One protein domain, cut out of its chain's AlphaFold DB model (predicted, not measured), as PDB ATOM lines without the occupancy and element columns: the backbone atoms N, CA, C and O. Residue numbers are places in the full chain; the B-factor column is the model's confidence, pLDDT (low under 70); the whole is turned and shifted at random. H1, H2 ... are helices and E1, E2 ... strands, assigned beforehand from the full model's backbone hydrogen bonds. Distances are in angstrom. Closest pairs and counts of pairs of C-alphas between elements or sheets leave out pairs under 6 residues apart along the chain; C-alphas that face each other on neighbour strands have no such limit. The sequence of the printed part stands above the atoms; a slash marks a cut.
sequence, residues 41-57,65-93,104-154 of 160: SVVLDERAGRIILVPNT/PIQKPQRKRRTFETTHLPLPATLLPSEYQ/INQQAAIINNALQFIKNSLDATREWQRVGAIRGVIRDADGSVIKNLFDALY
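What this domain is: This is residues 41 to 57, 65 to 93 and 104 to 154 of the 160 residues of the protein "Phage major capsid protein E" of Candidatus Kentron sp. H (UniProt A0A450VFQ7). The printed part is long and narrow: a ribbon of two antiparallel strands, E1 and E2, extends toward one end through the unnamed residues 48 to 57 and 65 to 70, while the long helix H1 and the drawn-out residues 78 to 93 reach the other end. At the last residues of H1 the backbone folds back into the small hairpin of E3 and E4, near the middle of the length, and the short helix H2 follows it on the side of the ribbon. Printed are 97 residues with two named helices and four named strands, in the order E1, E2, H1, E3, E4, H2; each of the two sheets, E1 - E2 and E3 - E4, is antiparallel, and the class is mixed, helices and strands. The whole is extended, with a radius of gyration of the C-alphas of 23.8 A and spans of 90 by 24 by 16 A.

Where its parts are: E1 is residues 41 to 47, beginning at C-alpha 41 (184.064, 180.185, 168.224) and 19.5 A long. E2 is residues 71 to 77, 19.8 A long. H1 is residues 106 to 135, 43.6 A from C-alpha 106 (223.110, 192.810, 167.100) to C-alpha 135 (191.673, 165.650, 153.912). E3 is residues 137 to 139, 6.3 A long, and E4 is residues 145 to 148, 6.9 A long. H2 is residues 149 to 153, 5.8 A long, ending at C-alpha 153 (179.485, 168.139, 158.492).

How they stand to each other: E1 and E2 are antiparallel neighbours at 161 degrees, with N 42 and O 76 and N 74 and O 44 within hydrogen-bond range, each 2.8 A. E3 and E4 form a hairpin at 169 degrees, with N 138 and O 147 at 2.9 A. H1 and E3 have 7 pairs of C-alphas within 8 A, the closest those of Gly 132 and Ile 138 at 4.3 A. H1 and E4 are near each other, with 8 pairs of C-alphas within 10 A. H1 and H2 are close but not clearly touching; their closest C-alphas, of Ala 133 and Leu 149, are 7.3 A apart. The closest C-alphas of E2 and H2, those of Arg 74 and Ala 152, are 7.7 A apart. E1 and H1 are apart. In H1 and H2 every O i to N i+4 pair is within hydrogen-bond range.

The domain as a whole: The two C-alphas farthest apart, those of Thr 57 and Gln 93, are 89.8 A apart. Residues 58 to 64 are not printed, with 11.7 A between C-alphas 57 and 65, and neither are residues 94 to 103, with 13.8 A between C-alphas 93 and 104. Of the links that are printed whole, H1 to E3, E3 to E4 and E4 to H2 are tight. The mean pLDDT of the printed part is 82.1; residues 47 to 53, 68 to 69, 104 to 105 and 154 are under 70.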
ATOM      1  N   SER A  41     184.784 181.154 169.036       87.56
ATOM      2  CA  SER A  41     184.064 180.185 168.224       87.56
ATOM      3  C   SER A  41     183.435 180.820 166.990       87.56
ATOM      4  O   SER A  41     183.108 182.011 166.962       87.56
ATOM      5  N   VAL A  42     183.281 179.997 165.954       85.62
ATOM      6  CA  VAL A  42     182.595 180.307 164.703       85.62
ATOM      7  C   VAL A  42     181.368 179.422 164.602       85.62
ATOM      8  O   VAL A  42     181.454 178.203 164.736       85.62
ATOM      9  N   VAL A  43     180.221 180.035 164.337       84.88
ATOM     10  CA  VAL A  43     178.955 179.325 164.172       84.88
ATOM     11  C   VAL A  43     178.582 179.294 162.694       84.88
ATOM     12  O   VAL A  43     178.445 180.339 162.061       84.88
ATOM     13  N   LEU A  44     178.398 178.092 162.159       81.31
ATOM     14  CA  LEU A  44     177.839 177.833 160.839       81.31
ATOM     15  C   LEU A  44     176.334 177.583 160.982       81.31
ATOM     16  O   LEU A  44     175.922 176.651 161.672       81.31
ATOM     17  N   ASP A  45     175.516 178.421 160.349       77.19
ATOM     18  CA  ASP A  45     174.064 178.235 160.282       77.19
ATOM     19  C   ASP A  45     173.707 177.697 158.891       77.19
ATOM     20  O   ASP A  45     173.850 178.387 157.881       77.19
ATOM     21  N   GLU A  46     173.301 176.435 158.838       72.81
ATOM     22  CA  GLU A  46     172.968 175.716 157.617       72.81
ATOM     23  C   GLU A  46     171.447 175.621 157.476       72.81
ATOM     24  O   GLU A  46     170.727 175.159 158.368       72.81
ATOM     25  N   ARG A  47     170.934 176.052 156.322       69.25
ATOM     26  CA  ARG A  47     169.514 175.950 155.985       69.25
ATOM     27  C   ARG A  47     169.345 174.983 154.822       69.25
ATOM     28  O   ARG A  47     169.517 175.374 153.671       69.25
ATOM     29  N   ALA A  48     168.960 173.748 155.121       64.31
ATOM     30  CA  ALA A  48     168.639 172.767 154.092       64.31
ATOM     31  C   ALA A  48     167.322 173.151 153.396       64.31
ATOM     32  O   ALA A  48     166.258 173.212 154.020       64.31
ATOM     33  N   GLY A  49     167.383 173.444 152.096       57.81
ATOM     34  CA  GLY A  49     166.193 173.561 151.255       57.81
ATOM     35  C   GLY A  49     165.648 172.165 150.962       57.81
ATOM     36  O   GLY A  49     166.356 171.343 150.392       57.81
ATOM     37  N   ARG A  50     164.404 171.875 151.356       58.66
ATOM     38  CA  ARG A  50     163.753 170.594 151.054       58.66
ATOM     39  C   ARG A  50     162.867 170.747 149.824       58.66
ATOM     40  O   ARG A  50     161.975 171.591 149.820       58.66
ATOM     41  N   ILE A  51     163.081 169.903 148.820       58.78
ATOM     42  CA  ILE A  51     162.122 169.698 147.731       58.78
ATOM     43  C   ILE A  51     161.162 168.605 148.201       58.78
ATOM     44  O   ILE A  51     161.595 167.509 148.560       58.78
ATOM     45  N   ILE A  52     159.869 168.920 148.268       66.62
ATOM     46  CA  ILE A  52     158.819 167.951 148.592       66.62
ATOM     47  C   ILE A  52     157.983 167.684 147.347       66.62
ATOM     48  O   ILE A  52     157.686 168.602 146.584       66.62
ATOM     49  N   LEU A  53     157.591 166.428 147.153       61.16
ATOM     50  CA  LEU A  53     156.519 166.099 146.223       61.16
ATOM     51  C   LEU A  53     155.196 166.465 146.894       61.16
ATOM     52  O   LEU A  53     154.949 166.083 148.040       61.16
ATOM     53  N   VAL A  54     154.375 167.247 146.198       73.88
ATOM     54  CA  VAL A  54     153.075 167.692 146.706       73.88
ATOM     55  C   VAL A  54     152.060 166.570 146.470       73.88
ATOM     56  O   VAL A  54     151.902 166.149 145.322       73.88
ATOM     57  N   PRO A  55     151.393 166.045 147.515       73.94
ATOM     58  CA  PRO A  55     150.382 165.012 147.339       73.94
ATOM     59  C   PRO A  55     149.158 165.575 146.603       73.94
ATOM     60  O   PRO A  55     148.766 166.720 146.819       73.94
ATOM     61  N   ASN A  56     148.546 164.761 145.742       73.81
ATOM     62  CA  ASN A  56     147.293 165.106 145.075       73.81
ATOM     63  C   ASN A  56     146.127 164.933 146.063       73.81
ATOM     64  O   ASN A  56     145.809 163.802 146.428       73.81
ATOM     65  N   THR A  57     145.519 166.031 146.511       78.00
ATOM     66  CA  THR A  57     144.346 166.032 147.403       78.00
ATOM     67  C   THR A  57     143.051 166.279 146.622       78.00
ATOM     68  O   THR A  57     143.046 166.945 145.585       78.00
ATOM     69  N   PRO A  65     149.824 170.513 154.980       72.25
ATOM     70  CA  PRO A  65     150.644 171.534 155.624       72.25
ATOM     71  C   PRO A  65     152.115 171.434 155.193       72.25
ATOM     72  O   PRO A  65     152.750 170.384 155.288       72.25
ATOM     73  N   ILE A  66     152.688 172.562 154.764       70.38
ATOM     74  CA  ILE A  66     154.108 172.658 154.401       70.38
ATOM     75  C   ILE A  66     154.950 172.718 155.678       70.38
ATOM     76  O   ILE A  66     154.860 173.668 156.460       70.38
ATOM     77  N   GLN A  67     155.831 171.734 155.874       70.44
ATOM     78  CA  GLN A  67     156.845 171.806 156.924       70.44
ATOM     79  C   GLN A  67     157.933 172.813 156.538       70.44
ATOM     80  O   GLN A  67     158.506 172.749 155.448       70.44
ATOM     81  N   LYS A  68     158.236 173.749 157.442       68.62
ATOM     82  CA  LYS A  68     159.315 174.720 157.235       68.62
ATOM     83  C   LYS A  68     160.674 174.006 157.247       68.62
ATOM     84  O   LYS A  68     160.858 173.080 158.039       68.62
ATOM     85  N   PRO A  69     161.635 174.444 156.416       68.69
ATOM     86  CA  PRO A  69     162.983 173.894 156.445       68.69
ATOM     87  C   PRO A  69     163.598 174.115 157.829       68.69
ATOM     88  O   PRO A  69     163.617 175.244 158.333       68.69
ATOM     89  N   GLN A  70     164.081 173.030 158.430       71.38
ATOM     90  CA  GLN A  70     164.794 173.068 159.702       71.38
ATOM     91  C   GLN A  70     166.170 173.711 159.497       71.38
ATOM     92  O   GLN A  70     166.815 173.510 158.466       71.38
ATOM     93  N   ARG A  71     166.608 174.514 160.470       71.06
ATOM     94  CA  ARG A  71     167.954 175.100 160.490       71.06
ATOM     95  C   ARG A  71     168.854 174.217 161.345       71.06
ATOM     96  O   ARG A  71     168.469 173.875 162.461       71.06
ATOM     97  N   LYS A  72     170.033 173.862 160.838       78.62
ATOM     98  CA  LYS A  72     171.068 173.157 161.598       78.62
ATOM     99  C   LYS A  72     172.177 174.152 161.916       78.62
ATOM    100  O   LYS A  72     172.761 174.745 161.019       78.62
ATOM    101  N   ARG A  73     172.467 174.332 163.201       79.62
ATOM    102  CA  ARG A  73     173.556 175.191 163.665       79.62
ATOM    103  C   ARG A  73     174.724 174.329 164.118       79.62
ATOM    104  O   ARG A  73     174.533 173.426 164.926       79.62
ATOM    105  N   ARG A  74     175.927 174.638 163.641       82.81
ATOM    106  CA  ARG A  74     177.168 173.949 164.003       82.81
ATOM    107  C   ARG A  74     178.171 174.951 164.546       82.81
ATOM    108  O   ARG A  74     178.322 176.030 163.983       82.81
ATOM    109  N   THR A  75     178.856 174.603 165.626       85.25
ATOM    110  CA  THR A  75     179.841 175.480 166.271       85.25
ATOM    111  C   THR A  75     181.232 174.873 166.143       85.25
ATOM    112  O   THR A  75     181.433 173.693 166.428       85.25
ATOM    113  N   PHE A  76     182.189 175.695 165.728       87.00
ATOM    114  CA  PHE A  76     183.607 175.377 165.661       87.00
ATOM    115  C   PHE A  76     184.353 176.237 166.673       87.00
ATOM    116  O   PHE A  76     184.231 177.459 166.649       87.00
ATOM    117  N   GLU A  77     185.126 175.611 167.550       88.75
ATOM    118  CA  GLU A  77     185.986 176.320 168.497       88.75
ATOM    119  C   GLU A  77     187.347 176.623 167.867       88.75
ATOM    120  O   GLU A  77     187.859 175.854 167.050       88.75
ATOM    121  N   THR A  78     187.932 177.765 168.220       88.94
ATOM    122  CA  THR A  78     189.255 178.161 167.733       88.94
ATOM    123  C   THR A  78     190.366 177.451 168.495       88.94
ATOM    124  O   THR A  78     190.375 177.450 169.723       88.94
ATOM    125  N   THR A  79     191.359 176.936 167.772       88.56
ATOM    126  CA  THR A  79     192.572 176.355 168.360       88.56
ATOM    127  C   THR A  79     193.501 177.439 168.904       88.56
ATOM    128  O   THR A  79     193.768 178.426 168.215       88.56
ATOM    129  N   HIS A  80     194.056 177.224 170.093       91.19
ATOM    130  CA  HIS A  80     195.055 178.100 170.697       91.19
ATOM    131  C   HIS A  80     196.460 177.516 170.489       91.19
ATOM    132  O   HIS A  80     196.735 176.416 170.953       91.19
ATOM    133  N   LEU A  81     197.341 178.243 169.788       90.56
ATOM    134  CA  LEU A  81     198.692 177.788 169.413       90.56
ATOM    135  C   LEU A  81     199.784 178.689 170.033       90.56
ATOM    136  O   LEU A  81     200.397 179.485 169.315       90.56
ATOM    137  N   PRO A  82     200.012 178.637 171.358       91.31
ATOM    138  CA  PRO A  82     201.036 179.448 172.006       91.31
ATOM    139  C   PRO A  82     202.439 178.879 171.747       91.31
ATOM    140  O   PRO A  82     202.686 177.695 171.964       91.31
ATOM    141  N   LEU A  83     203.376 179.737 171.338       90.50
ATOM    142  CA  LEU A  83     204.793 179.391 171.207       90.50
ATOM    143  C   LEU A  83     205.658 180.490 171.849       90.50
ATOM    144  O   LEU A  83     205.885 181.524 171.218       90.50
ATOM    145  N   PRO A  84     206.102 180.315 173.108       89.56
ATOM    146  CA  PRO A  84     206.972 181.282 173.764       89.56
ATOM    147  C   PRO A  84     208.421 181.141 173.274       89.56
ATOM    148  O   PRO A  84     208.911 180.031 173.074       89.56
ATOM    149  N   ALA A  85     209.123 182.266 173.148       86.06
ATOM    150  CA  ALA A  85     210.578 182.301 173.036       86.06
ATOM    151  C   ALA A  85     211.137 183.155 174.174       86.06
ATOM    152  O   ALA A  85     210.672 184.273 174.404       86.06
ATOM    153  N   THR A  86     212.132 182.621 174.876       88.75
ATOM    154  CA  THR A  86     212.817 183.304 175.973       88.75
ATOM    155  C   THR A  86     214.235 183.598 175.528       88.75
ATOM    156  O   THR A  86     214.916 182.682 175.085       88.75
ATOM    157  N   LEU A  87     214.663 184.855 175.661       85.31
ATOM    158  CA  LEU A  87     216.038 185.260 175.382       85.31
ATOM    159  C   LEU A  87     216.812 185.424 176.689       85.31
ATOM    160  O   LEU A  87     216.372 186.136 177.595       85.31
ATOM    161  N   LEU A  88     217.957 184.756 176.785       87.88
ATOM    162  CA  LEU A  88     218.817 184.758 177.967       87.88
ATOM    163  C   LEU A  88     219.960 185.780 177.843       87.88
ATOM    164  O   LEU A  88     220.402 186.085 176.736       87.88
ATOM    165  N   PRO A  89     220.528 186.260 178.968       82.50
ATOM    166  CA  PRO A  89     221.698 187.139 178.960       82.50
ATOM    167  C   PRO A  89     222.904 186.648 178.174       82.50
ATOM    168  O   PRO A  89     223.561 187.418 177.470       82.50
ATOM    169  N   SER A  90     223.147 185.345 178.230       80.75
ATOM    170  CA  SER A  90     224.193 184.678 177.460       80.75
ATOM    171  C   SER A  90     223.994 184.766 175.946       80.75
ATOM    172  O   SER A  90     224.954 184.608 175.204       80.75
ATOM    173  N   GLU A  91     222.767 185.003 175.482       73.56
ATOM    174  CA  GLU A  91     222.404 185.038 174.063       73.56
ATOM    175  C   GLU A  91     222.472 186.440 173.460       73.56
ATOM    176  O   GLU A  91     222.218 186.591 172.273       73.56
ATOM    177  N   TYR A  92     222.819 187.472 174.232       72.94
ATOM    178  CA  TYR A  92     223.120 188.803 173.688       72.94
ATOM    179  C   TYR A  92     224.487 189.335 174.122       72.94
ATOM    180  O   TYR A  92     225.032 190.231 173.476       72.94
ATOM    181  N   GLN A  93     225.047 188.821 175.218       71.69
ATOM    182  CA  GLN A  93     226.319 189.285 175.746       71.69
ATOM    183  C   GLN A  93     227.487 188.517 175.114       71.69
ATOM    184  O   GLN A  93     227.457 187.295 175.021       71.69
ATOM    185  N   ILE A 104     226.804 196.936 165.036       60.28
ATOM    186  CA  ILE A 104     225.663 197.857 164.983       60.28
ATOM    187  C   ILE A 104     224.394 196.994 164.954       60.28
ATOM    188  O   ILE A 104     224.167 196.254 164.005       60.28
ATOM    189  N   ASN A 105     223.577 197.085 166.010       68.12
ATOM    190  CA  ASN A 105     222.237 196.482 166.134       68.12
ATOM    191  C   ASN A 105     222.144 194.943 166.289       68.12
ATOM    192  O   ASN A 105     221.116 194.359 165.945       68.12
ATOM    193  N   GLN A 106     223.148 194.271 166.869       73.50
ATOM    194  CA  GLN A 106     223.110 192.810 167.100       73.50
ATOM    195  C   GLN A 106     221.905 192.340 167.930       73.50
ATOM    196  O   GLN A 106     221.304 191.317 167.624       73.50
ATOM    197  N   GLN A 107     221.515 193.106 168.951       77.75
ATOM    198  CA  GLN A 107     220.358 192.788 169.796       77.75
ATOM    199  C   GLN A 107     219.068 192.692 168.969       77.75
ATOM    200  O   GLN A 107     218.303 191.741 169.108       77.75
ATOM    201  N   ALA A 108     218.858 193.649 168.058       80.56
ATOM    202  CA  ALA A 108     217.703 193.653 167.170       80.56
ATOM    203  C   ALA A 108     217.728 192.460 166.202       80.56
ATOM    204  O   ALA A 108     216.681 191.878 165.939       80.56
ATOM    205  N   ALA A 109     218.905 192.057 165.711       80.62
ATOM    206  CA  ALA A 109     219.043 190.888 164.843       80.62
ATOM    207  C   ALA A 109     218.646 189.584 165.556       80.62
ATOM    208  O   ALA A 109     217.876 188.799 165.012       80.62
ATOM    209  N   ILE A 110     219.091 189.388 166.799       81.56
ATOM    210  CA  ILE A 110     218.780 188.186 167.594       81.56
ATOM    211  C   ILE A 110     217.279 188.104 167.890       81.56
ATOM    212  O   ILE A 110     216.658 187.059 167.689       81.56
ATOM    213  N   ILE A 111     216.673 189.228 168.284       84.62
ATOM    214  CA  ILE A 111     215.225 189.316 168.504       84.62
ATOM    215  C   ILE A 111     214.463 189.023 167.207       84.62
ATOM    216  O   ILE A 111     213.528 188.224 167.210       84.62
ATOM    217  N   ASN A 112     214.870 189.625 166.087       85.94
ATOM    218  CA  ASN A 112     214.220 189.405 164.797       85.94
ATOM    219  C   ASN A 112     214.328 187.947 164.342       85.94
ATOM    220  O   ASN A 112     213.339 187.399 163.861       85.94
ATOM    221  N   ASN A 113     215.474 187.300 164.556       84.19
ATOM    222  CA  ASN A 113     215.667 185.888 164.244       84.19
ATOM    223  C   ASN A 113     214.744 184.993 165.087       84.19
ATOM    224  O   ASN A 113     214.096 184.095 164.544       84.19
ATOM    225  N   ALA A 114     214.598 185.278 166.386       86.75
ATOM    226  CA  ALA A 114     213.667 184.555 167.253       86.75
ATOM    227  C   ALA A 114     212.200 184.748 166.822       86.75
ATOM    228  O   ALA A 114     211.441 183.783 166.707       86.75
ATOM    229  N   LEU A 115     211.800 185.985 166.511       87.94
ATOM    230  CA  LEU A 115     210.455 186.289 166.011       87.94
ATOM    231  C   LEU A 115     210.179 185.619 164.662       87.94
ATOM    232  O   LEU A 115     209.087 185.091 164.439       87.94
ATOM    233  N   GLN A 116     211.163 185.609 163.763       87.88
ATOM    234  CA  GLN A 116     211.050 184.961 162.463       87.88
ATOM    235  C   GLN A 116     210.912 183.445 162.605       87.88
ATOM    236  O   GLN A 116     210.092 182.842 161.912       87.88
ATOM    237  N   PHE A 117     211.642 182.836 163.538       87.31
ATOM    238  CA  PHE A 117     211.499 181.419 163.856       87.31
ATOM    239  C   PHE A 117     210.085 181.075 164.349       87.31
ATOM    240  O   PHE A 117     209.464 180.137 163.837       87.31
ATOM    241  N   ILE A 118     209.538 181.862 165.285       90.38
ATOM    242  CA  ILE A 118     208.168 181.670 165.789       90.38
ATOM    243  C   ILE A 118     207.156 181.804 164.650       90.38
ATOM    244  O   ILE A 118     206.287 180.946 164.482       90.38
ATOM    245  N   LYS A 119     207.286 182.858 163.838       88.69
ATOM    246  CA  LYS A 119     206.401 183.103 162.698       88.69
ATOM    247  C   LYS A 119     206.411 181.924 161.723       88.69
ATOM    248  O   LYS A 119     205.349 181.411 161.385       88.69
ATOM    249  N   ASN A 120     207.597 181.473 161.317       89.12
ATOM    250  CA  ASN A 120     207.749 180.356 160.387       89.12
ATOM    251  C   ASN A 120     207.144 179.062 160.951       89.12
ATOM    252  O   ASN A 120     206.508 178.311 160.214       89.12
ATOM    253  N   SER A 121     207.292 178.823 162.256       90.12
ATOM    254  CA  SER A 121     206.702 177.662 162.932       90.12
ATOM    255  C   SER A 121     205.173 177.716 162.930       90.12
ATOM    256  O   SER A 121     204.518 176.728 162.606       90.12
ATOM    257  N   LEU A 122     204.583 178.881 163.217       89.94
ATOM    258  CA  LEU A 122     203.130 179.064 163.162       89.94
ATOM    259  C   LEU A 122     202.578 178.915 161.741       89.94
ATOM    260  O   LEU A 122     201.521 178.308 161.552       89.94
ATOM    261  N   ASP A 123     203.285 179.438 160.739       88.81
ATOM    262  CA  ASP A 123     202.897 179.278 159.338       88.81
ATOM    263  C   ASP A 123     202.978 177.804 158.896       88.81
ATOM    264  O   ASP A 123     202.091 177.338 158.172       88.81
ATOM    265  N   ALA A 124     203.944 177.039 159.420       89.75
ATOM    266  CA  ALA A 124     204.033 175.591 159.234       89.75
ATOM    267  C   ALA A 124     202.853 174.833 159.827       89.75
ATOM    268  O   ALA A 124     202.206 174.049 159.126       89.75
ATOM    269  N   THR A 125     202.516 175.115 161.082       91.25
ATOM    270  CA  THR A 125     201.357 174.507 161.742       91.25
ATOM    271  C   THR A 125     200.062 174.849 161.010       91.25
ATOM    272  O   THR A 125     199.220 173.979 160.793       91.25
ATOM    273  N   ARG A 126     199.907 176.094 160.546       88.88
ATOM    274  CA  ARG A 126     198.728 176.505 159.774       88.88
ATOM    275  C   ARG A 126     198.618 175.749 158.454       88.88
ATOM    276  O   ARG A 126     197.525 175.336 158.077       88.88
ATOM    277  N   GLU A 127     199.722 175.573 157.736       89.81
ATOM    278  CA  GLU A 127     199.720 174.804 156.492       89.81
ATOM    279  C   GLU A 127     199.389 173.328 156.741       89.81
ATOM    280  O   GLU A 127     198.585 172.749 156.010       89.81
ATOM    281  N   TRP A 128     199.925 172.738 157.810       90.75
ATOM    282  CA  TRP A 128     199.578 171.382 158.231       90.75
ATOM    283  C   TRP A 128     198.078 171.232 158.507       90.75
ATOM    284  O   TRP A 128     197.426 170.327 157.980       90.75
ATOM    285  N   GLN A 129     197.495 172.176 159.244       90.62
ATOM    286  CA  GLN A 129     196.058 172.207 159.504       90.62
ATOM    287  C   GLN A 129     195.238 172.388 158.218       90.62
ATOM    288  O   GLN A 129     194.200 171.745 158.071       90.62
ATOM    289  N   ARG A 130     195.703 173.196 157.252       88.81
ATOM    290  CA  ARG A 130     195.065 173.333 155.927       88.81
ATOM    291  C   ARG A 130     195.074 172.021 155.147       88.81
ATOM    292  O   ARG A 130     194.057 171.664 154.557       88.81
ATOM    293  N   VAL A 131     196.187 171.284 155.162       90.56
ATOM    294  CA  VAL A 131     196.260 169.942 154.557       90.56
ATOM    295  C   VAL A 131     195.249 169.010 155.228       90.56
ATOM    296  O   VAL A 131     194.511 168.307 154.536       90.56
ATOM    297  N   GLY A 132     195.181 169.031 156.562       90.00
ATOM    298  CA  GLY A 132     194.200 168.268 157.333       90.00
ATOM    299  C   GLY A 132     192.757 168.624 156.970       90.00
ATOM    300  O   GLY A 132     191.942 167.734 156.742       90.00
ATOM    301  N   ALA A 133     192.456 169.914 156.814       88.94
ATOM    302  CA  ALA A 133     191.134 170.392 156.423       88.94
ATOM    303  C   ALA A 133     190.716 169.889 155.032       88.94
ATOM    304  O   ALA A 133     189.585 169.439 154.874       88.94
ATOM    305  N   ILE A 134     191.624 169.878 154.046       89.00
ATOM    306  CA  ILE A 134     191.345 169.299 152.715       89.00
ATOM    307  C   ILE A 134     191.100 167.789 152.812       89.00
ATOM    308  O   ILE A 134     190.228 167.256 152.133       89.00
ATOM    309  N   ARG A 135     191.859 167.088 153.662       88.88
ATOM    310  CA  ARG A 135     191.673 165.650 153.912       88.88
ATOM    311  C   ARG A 135     190.422 165.337 154.741       88.88
ATOM    312  O   ARG A 135     190.082 164.169 154.872       88.88
ATOM    313  N   GLY A 136     189.774 166.351 155.313       88.81
ATOM    314  CA  GLY A 136     188.592 166.228 156.163       88.81
ATOM    315  C   GLY A 136     188.877 165.915 157.637       88.81
ATOM    316  O   GLY A 136     187.942 165.854 158.426       88.81
ATOM    317  N   VAL A 137     190.139 165.774 158.055       91.06
ATOM    318  CA  VAL A 137     190.508 165.575 159.469       91.06
ATOM    319  C   VAL A 137     191.638 166.525 159.840       91.06
ATOM    320  O   VAL A 137     192.771 166.378 159.379       91.06
ATOM    321  N   ILE A 138     191.332 167.489 160.705       90.88
ATOM    322  CA  ILE A 138     192.302 168.447 161.229       90.88
ATOM    323  C   ILE A 138     193.032 167.795 162.399       90.88
ATOM    324  O   ILE A 138     192.401 167.314 163.345       90.88
ATOM    325  N   ARG A 139     194.363 167.788 162.329       91.69
ATOM    326  CA  ARG A 139     195.242 167.186 163.332       91.69
ATOM    327  C   ARG A 139     196.158 168.220 163.962       91.69
ATOM    328  O   ARG A 139     196.500 169.212 163.317       91.69
ATOM    329  N   ASP A 140     196.548 167.950 165.196       91.31
ATOM    330  CA  ASP A 140     197.576 168.709 165.893       91.31
ATOM    331  C   ASP A 140     198.985 168.209 165.515       91.31
ATOM    332  O   ASP A 140     199.141 167.280 164.710       91.31
ATOM    333  N   ALA A 141     200.016 168.853 166.058       89.12
ATOM    334  CA  ALA A 141     201.421 168.533 165.817       89.12
ATOM    335  C   ALA A 141     201.812 167.122 166.296       89.12
ATOM    336  O   ALA A 141     202.668 166.486 165.684       89.12
ATOM    337  N   ASP A 142     201.169 166.613 167.349       87.31
ATOM    338  CA  ASP A 142     201.362 165.254 167.876       87.31
ATOM    339  C   ASP A 142     200.598 164.176 167.078       87.31
ATOM    340  O   ASP A 142     200.731 162.979 167.334       87.31
ATOM    341  N   GLY A 143     199.802 164.588 166.084       83.62
ATOM    342  CA  GLY A 143     198.967 163.710 165.272       83.62
ATOM    343  C   GLY A 143     197.588 163.413 165.868       83.62
ATOM    344  O   GLY A 143     196.787 162.745 165.197       83.62
ATOM    345  N   SER A 144     197.279 163.928 167.063       89.44
ATOM    346  CA  SER A 144     195.941 163.870 167.653       89.44
ATOM    347  C   SER A 144     194.923 164.591 166.767       89.44
ATOM    348  O   SER A 144     195.253 165.488 165.986       89.44
ATOM    349  N   VAL A 145     193.666 164.151 166.816       90.19
ATOM    350  CA  VAL A 145     192.600 164.744 166.002       90.19
ATOM    351  C   VAL A 145     192.006 165.925 166.757       90.19
ATOM    352  O   VAL A 145     191.345 165.740 167.772       90.19
ATOM    353  N   ILE A 146     192.195 167.129 166.218       88.62
ATOM    354  CA  ILE A 146     191.548 168.348 166.717       88.62
ATOM    355  C   ILE A 146     190.069 168.319 166.336       88.62
ATOM    356  O   ILE A 146     189.186 168.557 167.159       88.62
ATOM    357  N   LYS A 147     189.782 168.037 165.059       87.81
ATOM    358  CA  LYS A 147     188.407 167.971 164.563       87.81
ATOM    359  C   LYS A 147     188.302 167.086 163.332       87.81
ATOM    360  O   LYS A 147     189.009 167.293 162.347       87.81
ATOM    361  N   ASN A 148     187.363 166.149 163.371       89.06
ATOM    362  CA  ASN A 148     186.909 165.444 162.182       89.06
ATOM    363  C   ASN A 148     185.805 166.268 161.504       89.06
ATOM    364  O   ASN A 148     184.755 166.517 162.098       89.06
ATOM    365  N   LEU A 149     186.066 166.743 160.287       86.25
ATOM    366  CA  LEU A 149     185.113 167.530 159.508       86.25
ATOM    367  C   LEU A 149     184.047 166.646 158.859       86.25
ATOM    368  O   LEU A 149     182.960 167.151 158.606       86.25
ATOM    369  N   PHE A 150     184.315 165.356 158.628       84.88
ATOM    370  CA  PHE A 150     183.299 164.435 158.115       84.88
ATOM    371  C   PHE A 150     182.173 164.266 159.125       84.88
ATOM    372  O   PHE A 150     181.033 164.563 158.797       84.88
ATOM    373  N   ASP A 151     182.504 163.923 160.368       84.62
ATOM    374  CA  ASP A 151     181.507 163.779 161.435       84.62
ATOM    375  C   ASP A 151     180.816 165.119 161.716       84.62
ATOM    376  O   ASP A 151     179.608 165.192 161.895       84.62
ATOM    377  N   ALA A 152     181.576 166.219 161.710       78.50
ATOM    378  CA  ALA A 152     181.018 167.533 161.999       78.50
ATOM    379  C   ALA A 152     180.084 168.061 160.897       78.50
ATOM    380  O   ALA A 152     179.249 168.913 161.200       78.50
ATOM    381  N   LEU A 153     180.243 167.624 159.639       75.75
ATOM    382  CA  LEU A 153     179.485 168.139 158.492       75.75
ATOM    383  C   LEU A 153     178.472 167.138 157.909       75.75
ATOM    384  O   LEU A 153     177.448 167.564 157.370       75.75
ATOM    385  N   TYR A 154     178.677 165.835 158.061       68.38
ATOM    386  CA  TYR A 154     177.856 164.784 157.459       68.38
ATOM    387  C   TYR A 154     177.297 163.833 158.525       68.38
ATOM    388  O   TYR A 154     177.773 162.718 158.694       68.38
TER     389      TYR A 154